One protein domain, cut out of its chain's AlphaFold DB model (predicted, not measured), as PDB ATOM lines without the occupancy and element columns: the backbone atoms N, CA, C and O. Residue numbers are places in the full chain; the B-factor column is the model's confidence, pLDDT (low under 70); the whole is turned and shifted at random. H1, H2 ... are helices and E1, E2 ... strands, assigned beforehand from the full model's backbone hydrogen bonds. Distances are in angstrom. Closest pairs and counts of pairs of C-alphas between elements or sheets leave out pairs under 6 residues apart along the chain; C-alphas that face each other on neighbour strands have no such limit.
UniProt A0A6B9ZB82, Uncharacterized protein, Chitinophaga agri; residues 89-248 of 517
ATOM      1  N   ASP A  89      82.503  96.885  65.118       46.25
ATOM      2  CA  ASP A  89      82.907  97.817  64.071       46.25
ATOM      3  C   ASP A  89      83.466  99.082  64.734       46.25
ATOM      4  O   ASP A  89      82.792  99.725  65.543       46.25
ATOM      5  N   PHE A  90      84.706  99.448  64.407       50.38
ATOM      6  CA  PHE A  90      85.324 100.685  64.895       50.38
ATOM      7  C   PHE A  90      85.595 101.643  63.732       50.38
ATOM      8  O   PHE A  90      86.176 101.267  62.711       50.38
ATOM      9  N   TYR A  91      85.194 102.903  63.911       44.22
ATOM     10  CA  TYR A  91      85.400 103.986  62.953       44.22
ATOM     11  C   TYR A  91      86.485 104.938  63.469       44.22
ATOM     12  O   TYR A  91      86.395 105.427  64.595       44.22
ATOM     13  N   ALA A  92      87.476 105.249  62.634       37.50
ATOM     14  CA  ALA A  92      88.423 106.336  62.871       37.50
ATOM     15  C   ALA A  92      88.564 107.162  61.584       37.50
ATOM     16  O   ALA A  92      88.958 106.639  60.548       37.50
ATOM     17  N   GLY A  93      88.214 108.454  61.632       39.12
ATOM     18  CA  GLY A  93      88.487 109.393  60.533       39.12
ATOM     19  C   GLY A  93      87.675 109.217  59.239       39.12
ATOM     20  O   GLY A  93      88.089 109.749  58.217       39.12
ATOM     21  N   GLY A  94      86.529 108.524  59.263       34.00
ATOM     22  CA  GLY A  94      85.607 108.441  58.113       34.00
ATOM     23  C   GLY A  94      85.726 107.192  57.228       34.00
ATOM     24  O   GLY A  94      84.967 107.077  56.271       34.00
ATOM     25  N   SER A  95      86.596 106.244  57.582       35.91
ATOM     26  CA  SER A  95      86.745 104.930  56.931       35.91
ATOM     27  C   SER A  95      86.573 103.793  57.950       35.91
ATOM     28  O   SER A  95      86.842 103.975  59.143       35.91
ATOM     29  N   VAL A  96      86.078 102.632  57.506       38.69
ATOM     30  CA  VAL A  96      85.799 101.456  58.359       38.69
ATOM     31  C   VAL A  96      87.103 100.678  58.538       38.69
ATOM     32  O   VAL A  96      87.552 100.030  57.606       38.69
ATOM     33  N   ILE A  97      87.746 100.723  59.710       47.50
ATOM     34  CA  ILE A  97      89.113 100.170  59.860       47.50
ATOM     35  C   ILE A  97      89.165  98.821  60.596       47.50
ATOM     36  O   ILE A  97      90.226  98.206  60.649       47.50
ATOM     37  N   SER A  98      88.073  98.280  61.146       48.06
ATOM     38  CA  SER A  98      88.188  96.954  61.774       48.06
ATOM     39  C   SER A  98      86.880  96.212  61.983       48.06
ATOM     40  O   SER A  98      86.001  96.705  62.684       48.06
ATOM     41  N   ARG A  99      86.855  94.959  61.522       45.62
ATOM     42  CA  ARG A  99      86.103  93.873  62.155       45.62
ATOM     43  C   ARG A  99      87.037  93.191  63.148       45.62
ATOM     44  O   ARG A  99      88.058  92.656  62.727       45.62
ATOM     45  N   SER A 100      86.734  93.200  64.443       43.84
ATOM     46  CA  SER A 100      87.545  92.449  65.412       43.84
ATOM     47  C   SER A 100      86.904  91.105  65.738       43.84
ATOM     48  O   SER A 100      85.718  91.058  66.029       43.84
ATOM     49  N   ARG A 101      87.668  90.007  65.705       48.06
ATOM     50  CA  ARG A 101      87.208  88.703  66.217       48.06
ATOM     51  C   ARG A 101      87.930  88.384  67.507       48.06
ATOM     52  O   ARG A 101      89.157  88.298  67.502       48.06
ATOM     53  N   ARG A 102      87.168  88.200  68.583       49.75
ATOM     54  CA  ARG A 102      87.680  87.864  69.908       49.75
ATOM     55  C   ARG A 102      87.665  86.348  70.107       49.75
ATOM     56  O   ARG A 102      86.697  85.666  69.797       49.75
ATOM     57  N   TYR A 103      88.760  85.814  70.631       50.44
ATOM     58  CA  TYR A 103      88.822  84.427  71.088       50.44
ATOM     59  C   TYR A 103      89.302  84.432  72.533       50.44
ATOM     60  O   TYR A 103      90.413  84.898  72.797       50.44
ATOM     61  N   SER A 104      88.474  83.948  73.459       47.59
ATOM     62  CA  SER A 104      88.851  83.739  74.853       47.59
ATOM     63  C   SER A 104      89.033  82.241  75.112       47.59
ATOM     64  O   SER A 104      88.149  81.426  74.871       47.59
ATOM     65  N   TYR A 105      90.220  81.857  75.582       50.41
ATOM     66  CA  TYR A 105      90.520  80.484  75.988       50.41
ATOM     67  C   TYR A 105      90.617  80.458  77.513       50.41
ATOM     68  O   TYR A 105      91.604  80.938  78.076       50.41
ATOM     69  N   ASN A 106      89.583  79.949  78.190       45.75
ATOM     70  CA  ASN A 106      89.529  79.793  79.655       45.75
ATOM     71  C   ASN A 106      89.866  81.076  80.450       45.75
ATOM     72  O   ASN A 106      90.448  81.002  81.529       45.75
ATOM     73  N   GLY A 107      89.598  82.263  79.889       53.31
ATOM     74  CA  GLY A 107      89.999  83.556  80.472       53.31
ATOM     75  C   GLY A 107      91.519  83.801  80.553       53.31
ATOM     76  O   GLY A 107      91.947  84.842  81.045       53.31
ATOM     77  N   CYS A 108      92.337  82.867  80.059       55.59
ATOM     78  CA  CYS A 108      93.797  82.845  80.174       55.59
ATOM     79  C   CYS A 108      94.504  83.170  78.854       55.59
ATOM     80  O   CYS A 108      95.692  83.461  78.838       55.59
ATOM     81  N   GLN A 109      93.815  83.142  77.718       60.66
ATOM     82  CA  GLN A 109      94.369  83.635  76.462       60.66
ATOM     83  C   GLN A 109      93.300  84.396  75.690       60.66
ATOM     84  O   GLN A 109      92.143  83.991  75.633       60.66
ATOM     85  N   PHE A 110      93.720  85.510  75.109       67.62
ATOM     86  CA  PHE A 110      92.934  86.435  74.318       67.62
ATOM     87  C   PHE A 110      93.597  86.576  72.951       67.62
ATOM     88  O   PHE A 110      94.816  86.719  72.864       67.62
ATOM     89  N   ARG A 111      92.811  86.527  71.879       68.44
ATOM     90  CA  ARG A 111      93.274  86.802  70.515       68.44
ATOM     91  C   ARG A 111      92.295  87.754  69.845       68.44
ATOM     92  O   ARG A 111      91.090  87.518  69.925       68.44
ATOM     93  N   GLN A 112      92.818  88.783  69.191       70.69
ATOM     94  CA  GLN A 112      92.073  89.778  68.434       70.69
ATOM     95  C   GLN A 112      92.731  89.968  67.069       70.69
ATOM     96  O   GLN A 112      93.937  90.185  66.976       70.69
ATOM     97  N   LEU A 113      91.937  89.842  66.011       68.56
ATOM     98  CA  LEU A 113      92.368  90.020  64.624       68.56
ATOM     99  C   LEU A 113      91.796  91.327  64.085       68.56
ATOM    100  O   LEU A 113      90.623  91.598  64.333       68.56
ATOM    101  N   PHE A 114      92.595  92.092  63.347       67.25
ATOM    102  CA  PHE A 114      92.195  93.355  62.729       67.25
ATOM    103  C   PHE A 114      92.328  93.248  61.212       67.25
ATOM    104  O   PHE A 114      93.364  92.809  60.716       67.25
ATOM    105  N   PHE A 115      91.289  93.649  60.484       63.75
ATOM    106  CA  PHE A 115      91.215  93.568  59.024       63.75
ATOM    107  C   PHE A 115      90.937  94.945  58.426       63.75
ATOM    108  O   PHE A 115      90.264  95.745  59.070       63.75
ATOM    109  N   ASP A 116      91.408  95.193  57.206       63.34
ATOM    110  CA  ASP A 116      91.053  96.391  56.440       63.34
ATOM    111  C   ASP A 116      89.667  96.285  55.767       63.34
ATOM    112  O   ASP A 116      88.976  95.268  55.875       63.34
ATOM    113  N   GLU A 117      89.268  97.338  55.039       58.88
ATOM    114  CA  GLU A 117      87.999  97.409  54.292       58.88
ATOM    115  C   GLU A 117      87.848  96.305  53.230       58.88
ATOM    116  O   GLU A 117      86.728  95.941  52.871       58.88
ATOM    117  N   SER A 118      88.959  95.745  52.736       63.94
ATOM    118  CA  SER A 118      88.964  94.649  51.758       63.94
ATOM    119  C   SER A 118      88.853  93.262  52.405       63.94
ATOM    120  O   SER A 118      88.667  92.261  51.709       63.94
ATOM    121  N   GLY A 119      88.939  93.189  53.739       57.06
ATOM    122  CA  GLY A 119      88.991  91.943  54.500       57.06
ATOM    123  C   GLY A 119      90.393  91.334  54.596       57.06
ATOM    124  O   GLY A 119      90.523  90.192  55.047       57.06
ATOM    125  N   GLN A 120      91.445  92.059  54.204       67.56
ATOM    126  CA  GLN A 120      92.829  91.635  54.394       67.56
ATOM    127  C   GLN A 120      93.232  91.820  55.862       67.56
ATOM    128  O   GLN A 120      92.971  92.855  56.471       67.56
ATOM    129  N   LEU A 121      93.879  90.805  56.446       67.94
ATOM    130  CA  LEU A 121      94.393  90.873  57.815       67.94
ATOM    131  C   LEU A 121      95.518  91.917  57.895       67.94
ATOM    132  O   LEU A 121      96.543  91.767  57.232       67.94
ATOM    133  N   LEU A 122      95.332  92.937  58.733       67.06
ATOM    134  CA  LEU A 122      96.333  93.962  59.025       67.06
ATOM    135  C   LEU A 122      97.289  93.483  60.115       67.06
ATOM    136  O   LEU A 122      98.505  93.460  59.924       67.06
ATOM    137  N   TYR A 123      96.738  93.089  61.264       70.50
ATOM    138  CA  TYR A 123      97.530  92.568  62.368       70.50
ATOM    139  C   TYR A 123      96.715  91.725  63.352       70.50
ATOM    140  O   TYR A 123      95.483  91.750  63.395       70.50
ATOM    141  N   GLU A 124      97.443  90.962  64.158       74.00
ATOM    142  CA  GLU A 124      96.944  90.127  65.238       74.00
ATOM    143  C   GLU A 124      97.523  90.592  66.573       74.00
ATOM    144  O   GLU A 124      98.741  90.692  66.733       74.00
ATOM    145  N   LEU A 125      96.650  90.773  67.562       74.56
ATOM    146  CA  LEU A 125      97.027  90.882  68.964       74.56
ATOM    147  C   LEU A 125      96.684  89.586  69.685       74.56
ATOM    148  O   LEU A 125      95.541  89.131  69.677       74.56
ATOM    149  N   LYS A 126      97.665  89.003  70.367       76.38
ATOM    150  CA  LYS A 126      97.458  87.842  71.235       76.38
ATOM    151  C   LYS A 126      97.957  88.171  72.632       76.38
ATOM    152  O   LYS A 126      99.114  88.520  72.808       76.38
ATOM    153  N   LYS A 127      97.115  88.013  73.645       75.19
ATOM    154  CA  LYS A 127      97.489  88.116  75.056       75.19
ATOM    155  C   LYS A 127      97.388  86.742  75.700       75.19
ATOM    156  O   LYS A 127      96.401  86.039  75.524       75.19
ATOM    157  N   VAL A 128      98.414  86.345  76.434       72.94
ATOM    158  CA  VAL A 128      98.457  85.111  77.219       72.94
ATOM    159  C   VAL A 128      98.631  85.512  78.674       72.94
ATOM    160  O   VAL A 128      99.499  86.309  79.007       72.94
ATOM    161  N   PHE A 129      97.793  84.985  79.545       70.69
ATOM    162  CA  PHE A 129      97.740  85.281  80.961       70.69
ATOM    163  C   PHE A 129      97.716  83.974  81.749       70.69
ATOM    164  O   PHE A 129      96.804  83.166  81.613       70.69
ATOM    165  N   VAL A 130      98.722  83.784  82.595       69.00
ATOM    166  CA  VAL A 130      98.698  82.790  83.665       69.00
ATOM    167  C   VAL A 130      98.194  83.514  84.912       69.00
ATOM    168  O   VAL A 130      98.880  84.443  85.365       69.00
ATOM    169  N   PRO A 131      97.030  83.119  85.469       62.53
ATOM    170  CA  PRO A 131      96.458  83.737  86.655       62.53
ATOM    171  C   PRO A 131      97.500  84.007  87.733       62.53
ATOM    172  O   PRO A 131      98.315  83.141  88.041       62.53
ATOM    173  N   THR A 132      97.486  85.250  88.225       59.66
ATOM    174  CA  THR A 132      98.337  85.774  89.311       59.66
ATOM    175  C   THR A 132      99.853  85.668  89.110       59.66
ATOM    176  O   THR A 132     100.583  85.939  90.053       59.66
ATOM    177  N   ARG A 133     100.352  85.316  87.912       69.44
ATOM    178  CA  ARG A 133     101.793  85.069  87.717       69.44
ATOM    179  C   ARG A 133     102.408  85.689  86.478       69.44
ATOM    180  O   ARG A 133     103.461  86.299  86.599       69.44
ATOM    181  N   VAL A 134     101.824  85.511  85.292       76.81
ATOM    182  CA  VAL A 134     102.475  85.945  84.042       76.81
ATOM    183  C   VAL A 134     101.468  86.555  83.087       76.81
ATOM    184  O   VAL A 134     100.402  85.994  82.870       76.81
ATOM    185  N   THR A 135     101.818  87.679  82.471       78.00
ATOM    186  CA  THR A 135     101.100  88.241  81.322       78.00
ATOM    187  C   THR A 135     102.067  88.402  80.164       78.00
ATOM    188  O   THR A 135     103.158  88.922  80.350       78.00
ATOM    189  N   ARG A 136     101.677  87.982  78.965       81.75
ATOM    190  CA  ARG A 136     102.422  88.181  77.722       81.75
ATOM    191  C   ARG A 136     101.505  88.773  76.673       81.75
ATOM    192  O   ARG A 136     100.372  88.316  76.546       81.75
ATOM    193  N   CYS A 137     101.998  89.727  75.901       80.06
ATOM    194  CA  CYS A 137     101.300  90.248  74.732       80.06
ATOM    195  C   CYS A 137     102.171  90.061  73.495       80.06
ATOM    196  O   CYS A 137     103.383  90.272  73.532       80.06
ATOM    197  N   TYR A 138     101.526  89.686  72.401       79.81
ATOM    198  CA  TYR A 138     102.132  89.446  71.111       79.81
ATOM    199  C   TYR A 138     101.446  90.305  70.055       79.81
ATOM    200  O   TYR A 138     100.216  90.376  70.030       79.81
ATOM    201  N   TYR A 139     102.246  90.891  69.173       77.94
ATOM    202  CA  TYR A 139     101.819  91.622  67.986       77.94
ATOM    203  C   TYR A 139     102.308  90.854  66.757       77.94
ATOM    204  O   TYR A 139     103.508  90.644  66.622       77.94
ATOM    205  N   ASN A 140     101.420  90.374  65.883       76.88
ATOM    206  CA  ASN A 140     101.790  89.528  64.732       76.88
ATOM    207  C   ASN A 140     102.733  88.371  65.111       76.88
ATOM    208  O   ASN A 140     103.719  88.097  64.432       76.88
ATOM    209  N   HIS A 141     102.434  87.709  66.234       80.94
ATOM    210  CA  HIS A 141     103.226  86.620  66.825       80.94
ATOM    211  C   HIS A 141     104.600  87.009  67.404       80.94
ATOM    212  O   HIS A 141     105.270  86.154  67.981       80.94
ATOM    213  N   ILE A 142     104.989  88.282  67.347       83.06
ATOM    214  CA  ILE A 142     106.184  88.823  68.003       83.06
ATOM    215  C   ILE A 142     105.828  89.154  69.450       83.06
ATOM    216  O   ILE A 142     104.845  89.851  69.691       83.06
ATOM    217  N   LEU A 143     106.596  88.659  70.423       85.31
ATOM    218  CA  LEU A 143     106.419  89.033  71.828       85.31
ATOM    219  C   LEU A 143     106.785  90.509  71.988       85.31
ATOM    220  O   LEU A 143     107.926  90.871  71.744       85.31
ATOM    221  N   VAL A 144     105.838  91.342  72.415       84.00
ATOM    222  CA  VAL A 144     106.056  92.789  72.590       84.00
ATOM    223  C   VAL A 144     106.022  93.226  74.048       84.00
ATOM    224  O   VAL A 144     106.502  94.310  74.373       84.00
ATOM    225  N   PHE A 145     105.471  92.384  74.927       84.94
ATOM    226  CA  PHE A 145     105.383  92.641  76.359       84.94
ATOM    227  C   PHE A 145     105.348  91.339  77.163       84.94
ATOM    228  O   PHE A 145     104.639  90.400  76.798       84.94
ATOM    229  N   GLU A 146     106.062  91.305  78.283       85.19
ATOM    230  CA  GLU A 146     105.996  90.259  79.302       85.19
ATOM    231  C   GLU A 146     106.004  90.886  80.698       85.19
ATOM    232  O   GLU A 146     106.808  91.761  80.992       85.19
ATOM    233  N   MET A 147     105.154  90.393  81.588       81.81
ATOM    234  CA  MET A 147     105.148  90.746  83.000       81.81
ATOM    235  C   MET A 147     105.094  89.479  83.836       81.81
ATOM    236  O   MET A 147     104.301  88.581  83.556       81.81
ATOM    237  N   ILE A 148     105.906  89.444  84.883       82.25
ATOM    238  CA  ILE A 148     105.921  88.419  85.915       82.25
ATOM    239  C   ILE A 148     105.540  89.102  87.223       82.25
ATOM    240  O   ILE A 148     106.146  90.107  87.593       82.25
ATOM    241  N   ALA A 149     104.544  88.557  87.907       76.31
ATOM    242  CA  ALA A 149     104.075  89.025  89.200       76.31
ATOM    243  C   ALA A 149     104.284  87.950  90.274       76.31
ATOM    244  O   ALA A 149     104.282  86.748  89.991       76.31
ATOM    245  N   ALA A 150     104.463  88.400  91.511       72.88
ATOM    246  CA  ALA A 150     104.425  87.574  92.702       72.88
ATOM    247  C   ALA A 150     102.978  87.131  93.001       72.88
ATOM    248  O   ALA A 150     102.022  87.557  92.353       72.88
ATOM    249  N   GLN A 151     102.806  86.228  93.971       68.12
ATOM    250  CA  GLN A 151     101.497  85.627  94.281       68.12
ATOM    251  C   GLN A 151     100.448  86.652  94.742       68.12
ATOM    252  O   GLN A 151      99.256  86.466  94.496       68.12
ATOM    253  N   ASP A 152     100.899  87.737  95.366       67.19
ATOM    254  CA  ASP A 152     100.119  88.903  95.789       67.19
ATOM    255  C   ASP A 152      99.831  89.892  94.641       67.19
ATOM    256  O   ASP A 152      99.188  90.912  94.855       67.19
ATOM    257  N   GLN A 153     100.242  89.557  93.409       65.00
ATOM    258  CA  GLN A 153     100.115  90.363  92.188       65.00
ATOM    259  C   GLN A 153     101.046  91.584  92.121       65.00
ATOM    260  O   GLN A 153     100.942  92.369  91.176       65.00
ATOM    261  N   THR A 154     101.996  91.705  93.049       69.50
ATOM    262  CA  THR A 154     103.078  92.694  92.979       69.50
ATOM    263  C   THR A 154     103.993  92.356  91.795       69.50
ATOM    264  O   THR A 154     104.321  91.182  91.593       69.50
ATOM    265  N   PRO A 155     104.404  93.325  90.960       67.62
ATOM    266  CA  PRO A 155     105.322  93.052  89.856       67.62
ATOM    267  C   PRO A 155     106.662  92.554  90.384       67.62
ATOM    268  O   PRO A 155     107.286  93.189  91.221       67.62
ATOM    269  N   VAL A 156     107.163  91.466  89.820       79.56
ATOM    270  CA  VAL A 156     108.571  91.082  89.979       79.56
ATOM    271  C   VAL A 156     109.378  91.658  88.822       79.56
ATOM    272  O   VAL A 156     110.467  92.197  89.015       79.56
ATOM    273  N   SER A 157     108.825  91.589  87.608       84.44
ATOM    274  CA  SER A 157     109.441  92.179  86.422       84.44
ATOM    275  C   SER A 157     108.413  92.517  85.352       84.44
ATOM    276  O   SER A 157     107.479  91.745  85.144       84.44
ATOM    277  N   ALA A 158     108.640  93.589  84.601       84.69
ATOM    278  CA  ALA A 158     107.936  93.870  83.349       84.69
ATOM    279  C   ALA A 158     108.960  94.131  82.243       84.69
ATOM    280  O   ALA A 158     110.036  94.648  82.516       84.69
ATOM    281  N   LYS A 159     108.671  93.745  81.004       88.06
ATOM    282  CA  LYS A 159     109.573  93.887  79.860       88.06
ATOM    283  C   LYS A 159     108.777  94.199  78.608       88.06
ATOM    284  O   LYS A 159     107.745  93.580  78.368       88.06
ATOM    285  N   TYR A 160     109.303  95.102  77.800       87.69
ATOM    286  CA  TYR A 160     108.854  95.406  76.451       87.69
ATOM    287  C   TYR A 160     109.985  95.063  75.498       87.69
ATOM    288  O   TYR A 160     111.156  95.213  75.855       87.69
ATOM    289  N   PHE A 161     109.649  94.601  74.302       87.94
ATOM    290  CA  PHE A 161     110.633  94.049  73.376       87.94
ATOM    291  C   PHE A 161     110.570  94.731  72.014       87.94
ATOM    292  O   PHE A 161     109.499  95.126  71.549       87.94
ATOM    293  N   TYR A 162     111.733  94.822  71.378       89.00
ATOM    294  CA  TYR A 162     111.872  95.062  69.952       89.00
ATOM    295  C   TYR A 162     111.449  93.821  69.140       89.00
ATOM    296  O   TYR A 162     111.353  92.720  69.694       89.00
ATOM    297  N   PRO A 163     111.222  93.960  67.819       85.94
ATOM    298  CA  PRO A 163     110.766  92.860  66.968       85.94
ATOM    299  C   PRO A 163     111.718  91.661  66.902       85.94
ATOM    300  O   PRO A 163     111.287  90.538  66.650       85.94
ATOM    301  N   ASP A 164     113.006  91.897  67.138       87.81
ATOM    302  CA  ASP A 164     114.068  90.889  67.185       87.81
ATOM    303  C   ASP A 164     114.142  90.138  68.532       87.81
ATOM    304  O   ASP A 164     114.939  89.212  68.678       87.81
ATOM    305  N   GLY A 165     113.309  90.512  69.512       86.06
ATOM    306  CA  GLY A 165     113.301  89.951  70.862       86.06
ATOM    307  C   GLY A 165     114.257  90.639  71.841       86.06
ATOM    308  O   GLY A 165     114.318  90.236  73.005       86.06
ATOM    309  N   THR A 166     114.977  91.682  71.418       90.81
ATOM    310  CA  THR A 166     115.811  92.495  72.310       90.81
ATOM    311  C   THR A 166     114.925  93.274  73.284       90.81
ATOM    312  O   THR A 166     113.884  93.810  72.906       90.81
ATOM    313  N   VAL A 167     115.311  93.351  74.561       91.44
ATOM    314  CA  VAL A 167     114.564  94.128  75.565       91.44
ATOM    315  C   VAL A 167     114.706  95.617  75.257       91.44
ATOM    316  O   VAL A 167     115.818  96.133  75.221       91.44
ATOM    317  N   MET A 168     113.578  96.297  75.071       90.19
ATOM    318  CA  MET A 168     113.486  97.736  74.831       90.19
ATOM    319  C   MET A 168     113.331  98.504  76.141       90.19
ATOM    320  O   MET A 168     114.106  99.406  76.427       90.19
ATOM    321  N   THR A 169     112.352  98.142  76.968       88.62
ATOM    322  CA  THR A 169     112.218  98.693  78.320       88.62
ATOM    323  C   THR A 169     111.976  97.567  79.307       88.62
ATOM    324  O   THR A 169     111.415  96.526  78.964       88.62
ATOM    325  N   SER A 170     112.431  97.737  80.540       90.19
ATOM    326  CA  SER A 170     112.214  96.759  81.594       90.19
ATOM    327  C   SER A 170     112.052  97.405  82.954       90.19
ATOM    328  O   SER A 170     112.638  98.441  83.238       90.19
ATOM    329  N   TYR A 171     111.260  96.751  83.784       86.69
ATOM    330  CA  TYR A 171     111.105  97.005  85.196       86.69
ATOM    331  C   TYR A 171     111.623  95.802  85.967       86.69
ATOM    332  O   TYR A 171     111.283  94.663  85.624       86.69
ATOM    333  N   LEU A 172     112.389  96.050  87.024       88.19
ATOM    334  CA  LEU A 172     112.814  95.022  87.964       88.19
ATOM    335  C   LEU A 172     112.576  95.497  89.398       88.19
ATOM    336  O   LEU A 172     113.095  96.544  89.791       88.19
ATOM    337  N   SER A 173     111.804  94.717  90.156       84.31
ATOM    338  CA  SER A 173     111.591  94.934  91.589       84.31
ATOM    339  C   SER A 173     112.837  94.560  92.389       84.31
ATOM    340  O   SER A 173     113.546  93.612  92.041       84.31
ATOM    341  N   ASN A 174     113.084  95.271  93.487       83.88
ATOM    342  CA  ASN A 174     114.083  94.888  94.483       83.88
ATOM    343  C   ASN A 174     113.476  94.151  95.696       83.88
ATOM    344  O   ASN A 174     114.220  93.759  96.591       83.88
ATOM    345  N   GLY A 175     112.152  93.947  95.730       75.00
ATOM    346  CA  GLY A 175     111.443  93.276  96.826       75.00
ATOM    347  C   GLY A 175     111.155  94.147  98.055       75.00
ATOM    348  O   GLY A 175     110.585  93.649  99.023       75.00
ATOM    349  N   GLU A 176     111.500  95.435  98.024       79.25
ATOM    350  CA  GLU A 176     111.300  96.397  99.117       79.25
ATOM    351  C   GLU A 176     110.240  97.456  98.762       79.25
ATOM    352  O   GLU A 176     110.362  98.620  99.147       79.25
ATOM    353  N   ASN A 177     109.201  97.073  98.002       75.00
ATOM    354  CA  ASN A 177     108.182  97.991  97.467       75.00
ATOM    355  C   ASN A 177     108.792  99.088  96.564       75.00
ATOM    356  O   ASN A 177     108.282 100.212  96.474       75.00
ATOM    357  N   ARG A 178     109.903  98.751  95.894       81.12
ATOM    358  CA  ARG A 178     110.682  99.606  94.995       81.12
ATOM    359  C   ARG A 178     111.184  98.805  93.801       81.12
ATOM    360  O   ARG A 178     111.408  97.599  93.877       81.12
ATOM    361  N   GLY A 179     111.471  99.499  92.711       85.62
ATOM    362  CA  GLY A 179     112.162  98.897  91.578       85.62
ATOM    363  C   GLY A 179     112.724  99.932  90.630       85.62
ATOM    364  O   GLY A 179     112.690 101.129  90.900       85.62
ATOM    365  N   THR A 180     113.297  99.470  89.526       89.62
ATOM    366  CA  THR A 180     113.951 100.341  88.544       89.62
ATOM    367  C   THR A 180     113.386 100.087  87.161       89.62
ATOM    368  O   THR A 180     113.389  98.952  86.684       89.62
ATOM    369  N   TRP A 181     112.935 101.159  86.515       90.12
ATOM    370  CA  TRP A 181     112.657 101.177  85.087       90.12
ATOM    371  C   TRP A 181     113.942 101.464  84.323       90.12
ATOM    372  O   TRP A 181     114.714 102.336  84.705       90.12
ATOM    373  N   THR A 182     114.165 100.733  83.241       92.88
ATOM    374  CA  THR A 182     115.342 100.834  82.380       92.88
ATOM    375  C   THR A 182     114.893 100.814  80.927       92.88
ATOM    376  O   THR A 182     114.068  99.976  80.567       92.88
ATOM    377  N   MET A 183     115.442 101.687  80.089       93.19
ATOM    378  CA  MET A 183     115.283 101.668  78.637       93.19
ATOM    379  C   MET A 183     116.624 101.353  77.980       93.19
ATOM    380  O   MET A 183     117.650 101.927  78.348       93.19
ATOM    381  N   CYS A 184     116.604 100.458  77.001       93.25
ATOM    382  CA  CYS A 184     117.755 100.003  76.242       93.25
ATOM    383  C   CYS A 184     117.608 100.357  74.758       93.25
ATOM    384  O   CYS A 184     116.496 100.452  74.242       93.25
ATOM    385  N   ASN A 185     118.730 100.519  74.058       89.94
ATOM    386  CA  ASN A 185     118.741 100.597  72.597       89.94
ATOM    387  C   ASN A 185     118.581  99.204  71.961       89.94
ATOM    388  O   ASN A 185     118.590  98.178  72.641       89.94
ATOM    389  N   THR A 186     118.510  99.156  70.630       87.62
ATOM    390  CA  THR A 186     118.441  97.906  69.850       87.62
ATOM    391  C   THR A 186     119.683  97.016  69.983       87.62
ATOM    392  O   THR A 186     119.622  95.839  69.654       87.62
ATOM    393  N   ALA A 187     120.801  97.534  70.503       89.62
ATOM    394  CA  ALA A 187     121.983  96.742  70.850       89.62
ATOM    395  C   ALA A 187     121.932  96.182  72.290       89.62
ATOM    396  O   ALA A 187     122.898  95.567  72.744       89.62
ATOM    397  N   GLY A 188     120.838  96.412  73.027       87.06
ATOM    398  CA  GLY A 188     120.653  95.974  74.412       87.06
ATOM    399  C   GLY A 188     121.397  96.816  75.454       87.06
ATOM    400  O   GLY A 188     121.474  96.420  76.615       87.06
ATOM    401  N   GLN A 189     121.956  97.967  75.072       92.19
ATOM    402  CA  GLN A 189     122.648  98.866  75.996       92.19
ATOM    403  C   GLN A 189     121.654  99.801  76.675       92.19
ATOM    404  O   GLN A 189     120.835 100.424  76.002       92.19
ATOM    405  N   VAL A 190     121.775  99.941  77.993       93.06
ATOM    406  CA  VAL A 190     120.965 100.867  78.789       93.06
ATOM    407  C   VAL A 190     121.250 102.312  78.376       93.06
ATOM    408  O   VAL A 190     122.399 102.745  78.392       93.06
ATOM    409  N   ILE A 191     120.195 103.049  78.034       93.44
ATOM    410  CA  ILE A 191     120.240 104.479  77.699       93.44
ATOM    411  C   ILE A 191     119.759 105.313  78.888       93.44
ATOM    412  O   ILE A 191     120.409 106.285  79.264       93.44
ATOM    413  N   TRP A 192     118.642 104.913  79.500       92.81
ATOM    414  CA  TRP A 192     118.020 105.620  80.621       92.81
ATOM    415  C   TRP A 192     117.550 104.643  81.684       92.81
ATOM    416  O   TRP A 192     117.121 103.531  81.373       92.81
ATOM    417  N   ALA A 193     117.600 105.071  82.941       92.06
ATOM    418  CA  ALA A 193     117.043 104.323  84.052       92.06
ATOM    419  C   ALA A 193     116.560 105.268  85.151       92.06
ATOM    420  O   ALA A 193     117.190 106.296  85.404       92.06
ATOM    421  N   PHE A 194     115.466 104.912  85.814       89.88
ATOM    422  CA  PHE A 194     114.962 105.655  86.963       89.88
ATOM    423  C   PHE A 194     114.307 104.731  87.998       89.88
ATOM    424  O   PHE A 194     113.645 103.753  87.629       89.88
ATOM    425  N   PRO A 195     114.488 105.013  89.302       89.56
ATOM    426  CA  PRO A 195     113.821 104.284  90.365       89.56
ATOM    427  C   PRO A 195     112.329 104.632  90.417       89.56
ATOM    428  O   PRO A 195     111.917 105.766  90.159       89.56
ATOM    429  N   ARG A 196     111.510 103.653  90.802       81.19
ATOM    430  CA  ARG A 196     110.100 103.834  91.146       81.19
ATOM    431  C   ARG A 196     109.906 103.474  92.610       81.19
ATOM    432  O   ARG A 196     110.117 102.332  93.014       81.19
ATOM    433  N   GLU A 197     109.479 104.465  93.375       74.88
ATOM    434  CA  GLU A 197     109.014 104.300  94.748       74.88
ATOM    435  C   GLU A 197     107.537 103.868  94.736       74.88
ATOM    436  O   GLU A 197     106.774 104.301  93.870       74.88
ATOM    437  N   ASN A 198     107.123 103.050  95.707       67.38
ATOM    438  CA  ASN A 198     105.755 102.546  95.867       67.38
ATOM    439  C   ASN A 198     105.242 101.703  94.682       67.38
ATOM    440  O   ASN A 198     104.440 102.145  93.852       67.38
ATOM    441  N   GLU A 199     105.611 100.422  94.685       68.69
ATOM    442  CA  GLU A 199     105.152  99.376  93.754       68.69
ATOM    443  C   GLU A 199     103.643  99.090  93.786       68.69
ATOM    444  O   GLU A 199     103.144  98.272  93.017       68.69
ATOM    445  N   ILE A 200     102.877  99.785  94.623       58.09
ATOM    446  CA  ILE A 200     101.412  99.730  94.619       58.09
ATOM    447  C   ILE A 200     100.849 100.411  93.357       58.09
ATOM    448  O   ILE A 200      99.858  99.946  92.800       58.09
ATOM    449  N   PHE A 201     101.499 101.465  92.851       50.75
ATOM    450  CA  PHE A 201     101.106 102.109  91.588       50.75
ATOM    451  C   PHE A 201     101.302 101.153  90.407       50.75
ATOM    452  O   PHE A 201     100.370 100.910  89.646       50.75
ATOM    453  N   VAL A 202     102.510 100.579  90.384       51.34
ATOM    454  CA  VAL A 202     102.841  99.202  90.019       51.34
ATOM    455  C   VAL A 202     101.614  98.290  89.871       51.34
ATOM    456  O   VAL A 202     100.997  98.202  88.824       51.34
ATOM    457  N   SER A 203     101.215  97.687  91.000       47.38
ATOM    458  CA  SER A 203     100.236  96.599  91.194       47.38
ATOM    459  C   SER A 203      98.851  96.730  90.532       47.38
ATOM    460  O   SER A 203      98.130  95.733  90.420       47.38
ATOM    461  N   ASN A 204      98.437  97.916  90.072       49.81
ATOM    462  CA  ASN A 204      97.069  98.132  89.615       49.81
ATOM    463  C   ASN A 204      96.875  97.590  88.186       49.81
ATOM    464  O   ASN A 204      97.291  98.205  87.208       49.81
ATOM    465  N   LYS A 205      96.250  96.406  88.063       45.84
ATOM    466  CA  LYS A 205      96.074  95.606  86.825       45.84
ATOM    467  C   LYS A 205      95.573  96.364  85.582       45.84
ATOM    468  O   LYS A 205      95.811  95.903  84.466       45.84
ATOM    469  N   GLU A 206      94.926  97.508  85.765       44.12
ATOM    470  CA  GLU A 206      94.392  98.352  84.693       44.12
ATOM    471  C   GLU A 206      95.400  99.378  84.136       44.12
ATOM    472  O   GLU A 206      95.167  99.908  83.056       44.12
ATOM    473  N   LYS A 207      96.534  99.614  84.816       47.72
ATOM    474  CA  LYS A 207      97.537 100.643  84.462       47.72
ATOM    475  C   LYS A 207      98.868 100.097  83.925       47.72
ATOM    476  O   LYS A 207      99.695 100.825  83.410       47.72
ATOM    477  N   TRP A 208      99.101  98.791  83.941       50.56
ATOM    478  CA  TRP A 208     100.296  98.192  83.308       50.56
ATOM    479  C   TRP A 208     100.439  98.399  81.803       50.56
ATOM    480  O   TRP A 208     101.565  98.399  81.303       50.56
ATOM    481  N   PRO A 209      99.339  98.578  81.052       51.62
ATOM    482  CA  PRO A 209      99.420  99.095  79.708       51.62
ATOM    483  C   PRO A 209      99.923 100.539  79.645       51.62
ATOM    484  O   PRO A 209      99.851 101.082  78.567       51.62
ATOM    485  N   ASP A 210     100.438 101.194  80.688       48.28
ATOM    486  CA  ASP A 210     100.770 102.622  80.597       48.28
ATOM    487  C   ASP A 210     101.750 102.933  79.457       48.28
ATOM    488  O   ASP A 210     101.516 103.918  78.774       48.28
ATOM    489  N   PHE A 211     102.718 102.071  79.111       54.66
ATOM    490  CA  PHE A 211     103.492 102.224  77.860       54.66
ATOM    491  C   PHE A 211     102.824 101.609  76.617       54.66
ATOM    492  O   PHE A 211     103.142 101.992  75.494       54.66
ATOM    493  N   LEU A 212     101.879 100.683  76.794       54.16
ATOM    494  CA  LEU A 212     101.059 100.153  75.706       54.16
ATOM    495  C   LEU A 212     100.003 101.209  75.322       54.16
ATOM    496  O   LEU A 212      99.207 101.667  76.137       54.16
ATOM    497  N   PRO A 213      99.924 101.649  74.076       47.47
ATOM    498  CA  PRO A 213      98.815 102.507  73.694       47.47
ATOM    499  C   PRO A 213      97.500 101.711  73.699       47.47
ATOM    500  O   PRO A 213      97.343 100.849  72.848       47.47
ATOM    501  N   GLU A 214      96.610 101.953  74.678       49.22
ATOM    502  CA  GLU A 214      95.208 101.478  74.811       49.22
ATOM    503  C   GLU A 214      94.820 100.245  73.959       49.22
ATOM    504  O   GLU A 214      93.838 100.226  73.220       49.22
ATOM    505  N   CYS A 215      95.596  99.168  74.059       46.19
ATOM    506  CA  CYS A 215      95.670  98.162  72.997       46.19
ATOM    507  C   CYS A 215      94.593  97.073  73.074       46.19
ATOM    508  O   CYS A 215      94.810  95.965  72.594       46.19
ATOM    509  N   ILE A 216      93.456  97.324  73.723       49.69
ATOM    510  CA  ILE A 216      92.423  96.284  73.888       49.69
ATOM    511  C   ILE A 216      91.091  96.695  73.258       49.69
ATOM    512  O   ILE A 216      90.366  95.831  72.772       49.69
ATOM    513  N   ASN A 217      90.794  97.997  73.168       44.34
ATOM    514  CA  ASN A 217      89.480  98.455  72.709       44.34
ATOM    515  C   ASN A 217      89.517  99.448  71.538       44.34
ATOM    516  O   ASN A 217      88.457  99.724  70.985       44.34
ATOM    517  N   LYS A 218      90.682  99.996  71.151       49.22
ATOM    518  CA  LYS A 218      90.792 100.946  70.033       49.22
ATOM    519  C   LYS A 218      92.118 100.767  69.277       49.22
ATOM    520  O   LYS A 218      93.173 100.816  69.901       49.22
ATOM    521  N   PRO A 219      92.096 100.567  67.949       50.25
ATOM    522  CA  PRO A 219      93.307 100.424  67.150       50.25
ATOM    523  C   PRO A 219      93.951 101.800  66.914       50.25
ATOM    524  O   PRO A 219      93.676 102.453  65.916       50.25
ATOM    525  N   SER A 220      94.791 102.275  67.834       55.88
ATOM    526  CA  SER A 220      95.546 103.527  67.647       55.88
ATOM    527  C   SER A 220      96.900 103.332  66.942       55.88
ATOM    528  O   SER A 220      97.484 104.312  66.491       55.88
ATOM    529  N   HIS A 221      97.384 102.087  66.803       62.47
ATOM    530  CA  HIS A 221      98.726 101.765  66.289       62.47
ATOM    531  C   HIS A 221      98.669 100.590  65.295       62.47
ATOM    532  O   HIS A 221      98.693  99.435  65.719       62.47
ATOM    533  N   PRO A 222      98.547 100.853  63.978       59.91
ATOM    534  CA  PRO A 222      98.375  99.813  62.958       59.91
ATOM    535  C   PRO A 222      99.678  99.086  62.577       59.91
ATOM    536  O   PRO A 222      99.635  98.113  61.822       59.91
ATOM    537  N   THR A 223     100.841  99.542  63.063       70.50
ATOM    538  CA  THR A 223     102.159  98.948  62.768       70.50
ATOM    539  C   THR A 223     102.991  98.726  64.030       70.50
ATOM    540  O   THR A 223     102.840  99.443  65.022       70.50
ATOM    541  N   ILE A 224     103.930  97.772  63.973       72.88
ATOM    542  CA  ILE A 224     104.866  97.505  65.075       72.88
ATOM    543  C   ILE A 224     105.772  98.711  65.381       72.88
ATOM    544  O   ILE A 224     106.049  98.980  66.545       72.88
ATOM    545  N   ASP A 225     106.149  99.491  64.366       77.19
ATOM    546  CA  ASP A 225     106.952 100.709  64.544       77.19
ATOM    547  C   ASP A 225     106.174 101.772  65.328       77.19
ATOM    548  O   ASP A 225     106.668 102.309  66.315       77.19
ATOM    549  N   SER A 226     104.898 101.987  64.980       74.31
ATOM    550  CA  SER A 226     104.039 102.933  65.706       74.31
ATOM    551  C   SER A 226     103.802 102.524  67.165       74.31
ATOM    552  O   SER A 226     103.544 103.381  68.009       74.31
ATOM    553  N   TYR A 227     103.889 101.226  67.472       75.50
ATOM    554  CA  TYR A 227     103.845 100.703  68.836       75.50
ATOM    555  C   TYR A 227     105.149 100.988  69.596       75.50
ATOM    556  O   TYR A 227     105.102 101.458  70.733       75.50
ATOM    557  N   ILE A 228     106.303 100.737  68.969       81.19
ATOM    558  CA  ILE A 228     107.631 101.006  69.544       81.19
ATOM    559  C   ILE A 228     107.764 102.492  69.882       81.19
ATOM    560  O   ILE A 228     108.106 102.829  71.015       81.19
ATOM    561  N   ASP A 229     107.408 103.371  68.945       82.69
ATOM    562  CA  ASP A 229     107.458 104.823  69.137       82.69
ATOM    563  C   ASP A 229     106.585 105.275  70.315       82.69
ATOM    564  O   ASP A 229     106.988 106.134  71.099       82.69
ATOM    565  N   ALA A 230     105.404 104.670  70.486       78.56
ATOM    566  CA  ALA A 230     104.514 104.979  71.602       78.56
ATOM    567  C   ALA A 230     105.122 104.582  72.958       78.56
ATOM    568  O   ALA A 230     105.051 105.365  73.907       78.56
ATOM    569  N   VAL A 231     105.748 103.403  73.045       81.00
ATOM    570  CA  VAL A 231     106.432 102.949  74.266       81.00
ATOM    571  C   VAL A 231     107.618 103.858  74.590       81.00
ATOM    572  O   VAL A 231     107.737 104.313  75.728       81.00
ATOM    573  N   VAL A 232     108.463 104.163  73.600       86.12
ATOM    574  CA  VAL A 232     109.634 105.042  73.766       86.12
ATOM    575  C   VAL A 232     109.205 106.436  74.209       86.12
ATOM    576  O   VAL A 232     109.750 106.963  75.180       86.12
ATOM    577  N   LYS A 233     108.206 107.028  73.545       85.31
ATOM    578  CA  LYS A 233     107.691 108.358  73.881       85.31
ATOM    579  C   LYS A 233     107.225 108.420  75.332       85.31
ATOM    580  O   LYS A 233     107.686 109.272  76.082       85.31
ATOM    581  N   LYS A 234     106.367 107.488  75.743       82.94
ATOM    582  CA  LYS A 234     105.826 107.469  77.104       82.94
ATOM    583  C   LYS A 234     106.904 107.185  78.160       82.94
ATOM    584  O   LYS A 234     106.864 107.773  79.236       82.94
ATOM    585  N   PHE A 235     107.889 106.325  77.870       86.69
ATOM    586  CA  PHE A 235     109.031 106.113  78.773       86.69
ATOM    587  C   PHE A 235     109.847 107.392  78.940       86.69
ATOM    588  O   PHE A 235     110.217 107.741  80.058       86.69
ATOM    589  N   THR A 236     110.097 108.094  77.836       88.50
ATOM    590  CA  THR A 236     110.811 109.376  77.845       88.50
ATOM    591  C   THR A 236     110.054 110.408  78.678       88.50
ATOM    592  O   THR A 236     110.654 111.036  79.539       88.50
ATOM    593  N   GLU A 237     108.730 110.511  78.520       86.06
ATOM    594  CA  GLU A 237     107.881 111.406  79.323       86.06
ATOM    595  C   GLU A 237     107.957 111.093  80.832       86.06
ATOM    596  O   GLU A 237     108.118 112.004  81.647       86.06
ATOM    597  N   GLU A 238     107.885 109.818  81.234       85.38
ATOM    598  CA  GLU A 238     108.039 109.416  82.644       85.38
ATOM    599  C   GLU A 238     109.455 109.684  83.179       85.38
ATOM    600  O   GLU A 238     109.611 110.140  84.316       85.38
ATOM    601  N   TYR A 239     110.489 109.434  82.370       89.62
ATOM    602  CA  TYR A 239     111.875 109.715  82.737       89.62
ATOM    603  C   TYR A 239     112.119 111.218  82.911       89.62
ATOM    604  O   TYR A 239     112.676 111.632  83.927       89.62
ATOM    605  N   ASP A 240     111.646 112.043  81.979       89.94
ATOM    606  CA  ASP A 240     111.757 113.501  82.053       89.94
ATOM    607  C   ASP A 240     111.012 114.047  83.277       89.94
ATOM    608  O   ASP A 240     111.533 114.907  83.995       89.94
ATOM    609  N   ASN A 241     109.833 113.494  83.593       87.69
ATOM    610  CA  ASN A 241     109.104 113.802  84.823       87.69
ATOM    611  C   ASN A 241     109.910 113.431  86.077       87.69
ATOM    612  O   ASN A 241     109.962 114.218  87.027       87.69
ATOM    613  N   TYR A 242     110.559 112.262  86.093       89.94
ATOM    614  CA  TYR A 242     111.428 111.840  87.192       89.94
ATOM    615  C   TYR A 242     112.636 112.772  87.364       89.94
ATOM    616  O   TYR A 242     112.892 113.247  88.476       89.94
ATOM    617  N   VAL A 243     113.356 113.075  86.279       92.06
ATOM    618  CA  VAL A 243     114.519 113.977  86.298       92.06
ATOM    619  C   VAL A 243     114.100 115.361  86.778       92.06
ATOM    620  O   VAL A 243     114.755 115.940  87.645       92.06
ATOM    621  N   THR A 244     112.972 115.867  86.286       92.94
ATOM    622  CA  THR A 244     112.397 117.150  86.702       92.94
ATOM    623  C   THR A 244     112.059 117.157  88.190       92.94
ATOM    624  O   THR A 244     112.467 118.070  88.904       92.94
ATOM    625  N   ASN A 245     111.361 116.132  88.692       91.75
ATOM    626  CA  ASN A 245     111.009 116.015  90.111       91.75
ATOM    627  C   ASN A 245     112.244 115.968  91.007       91.75
ATOM    628  O   ASN A 245     112.316 116.697  91.993       91.75
ATOM    629  N   THR A 246     113.224 115.151  90.632       92.25
ATOM    630  CA  THR A 246     114.487 115.012  91.363       92.25
ATOM    631  C   THR A 246     115.261 116.329  91.357       92.25
ATOM    632  O   THR A 246     115.803 116.746  92.381       92.25
ATOM    633  N   THR A 247     115.268 117.032  90.222       95.19
ATOM    634  CA  THR A 247     115.885 118.358  90.105       95.19
ATOM    635  C   THR A 247     115.206 119.336  91.056       95.19
ATOM    636  O   THR A 247     115.887 119.935  91.874       95.19
ATOM    637  N   ILE A 248     113.875 119.441  91.023       95.81
ATOM    638  CA  ILE A 248     113.099 120.328  91.903       95.81
ATOM    639  C   ILE A 248     113.359 120.020  93.386       95.81
ATOM    640  O   ILE A 248     113.625 120.935  94.160       95.81
TER     641      ILE A 248
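Overview. This is residues 89 to 248 of the 517 residues of an uncharacterized protein of Chitinophaga agri (UniProt A0A6B9ZB82). A single broad sheet of ten strands, E1 to E10, is curled like part of a barrel but stays open, and the long helix H2 packs slantwise over one face of its later part, chiefly over E9 and E10, while E1 to E3 have no helix over them. The short helix H1 sits over E8, and a stretch of 20 residues with no named element, 204 to 223, leads from it to H2. The printed part has 160 residues, with ten named strands followed by two named helices; the sheet runs E1 E2 E3 E4 E5 E6 E7 E8 E9 E10, all antiparallel, and the class is mixed, helices and strands. The whole is compact, with a radius of gyration of the C-alphas of 16.8 A, and only just elongated, spanning 51 by 34 by 28 A.

Along the chain. E1, residues 89 to 92, begins with C-alpha 89 at (82.907, 97.817, 64.071). E2, residues 95 to 105, is the longest strand by residues and measures 31.2 A from first to last C-alpha. E3 is residues 109 to 115, 20.3 A, and E4 is residues 121 to 130, 27.4 A. E5 is residues 134 to 139, E6 residues 142 to 149, 21.3 A, E7 residues 155 to 161 and E8 residues 167 to 173. E9 is residues 178 to 184, 20.0 A, and E10 is residues 190 to 197, 20.2 A, with C-alpha 197 at (109.014, 104.300, 94.748). H1, residues 199 to 203, is 6.2 A long. H2, residues 224 to 248, is 36.2 A long and ends with C-alpha 248 at (113.099, 120.328, 91.903).

Arrangement. The ten strands form a meander, each strand the antiparallel neighbour of the one before, and each such pair is a hairpin. E1 and E10 are the edge strands. E2 is staggered: it pairs with E1 over residues 95 to 99 and with E3 over residues 101 to 105. N 97 and O 90 of E2 and E1 are 3.4 A apart, and N 105 and O 109 of E2 and E3 are 2.9 A apart, both within hydrogen-bond range. Other such pairs are N 112 and O 125 between E3 and E4, 2.8 A, N 136 and O 128 between E5 and E4, 2.7 A, and N 159 and O 146 between E7 and E6, 2.7 A. N 183 of E9 and O 192 of E10 are 2.8 A apart, also within hydrogen-bond range. From edge to edge the strands' lines turn by 68 degrees and the way across the sheet turns by 147 degrees; the sheet is twisted. H1 is on the sheet, over E8, at a height over the sheet of 7.7 A. The closest C-alphas of H1 and E7 are those of Ser 203 and Pro 155, 6.3 A apart. H2 is also on the sheet, at a height of 9.3 A, with the sheet making two layers, a helix on one face of a sheet. H2 stands at 58 degrees to E10 on the local plane, only just slantwise to the strands. Its closest C-alpha pair with E10 is that of Tyr 239 and Phe 194, 6.6 A. H2 and E8 are near each other, and H1 and H2 are apart. Every O i to N i+4 pair is within hydrogen-bond range in H1 and H2.

Size, cuts and confidence. The two C-alphas farthest apart are those of Ser 118 and Ile 248, at 53.4 A. The printed part has no cut. The link from H1 to H2 is long, with 20 residues; the other links are tight. The mean pLDDT of the printed part is 71.8, and 67 residues are under 70, among them 89 to 111 and 198 to 222.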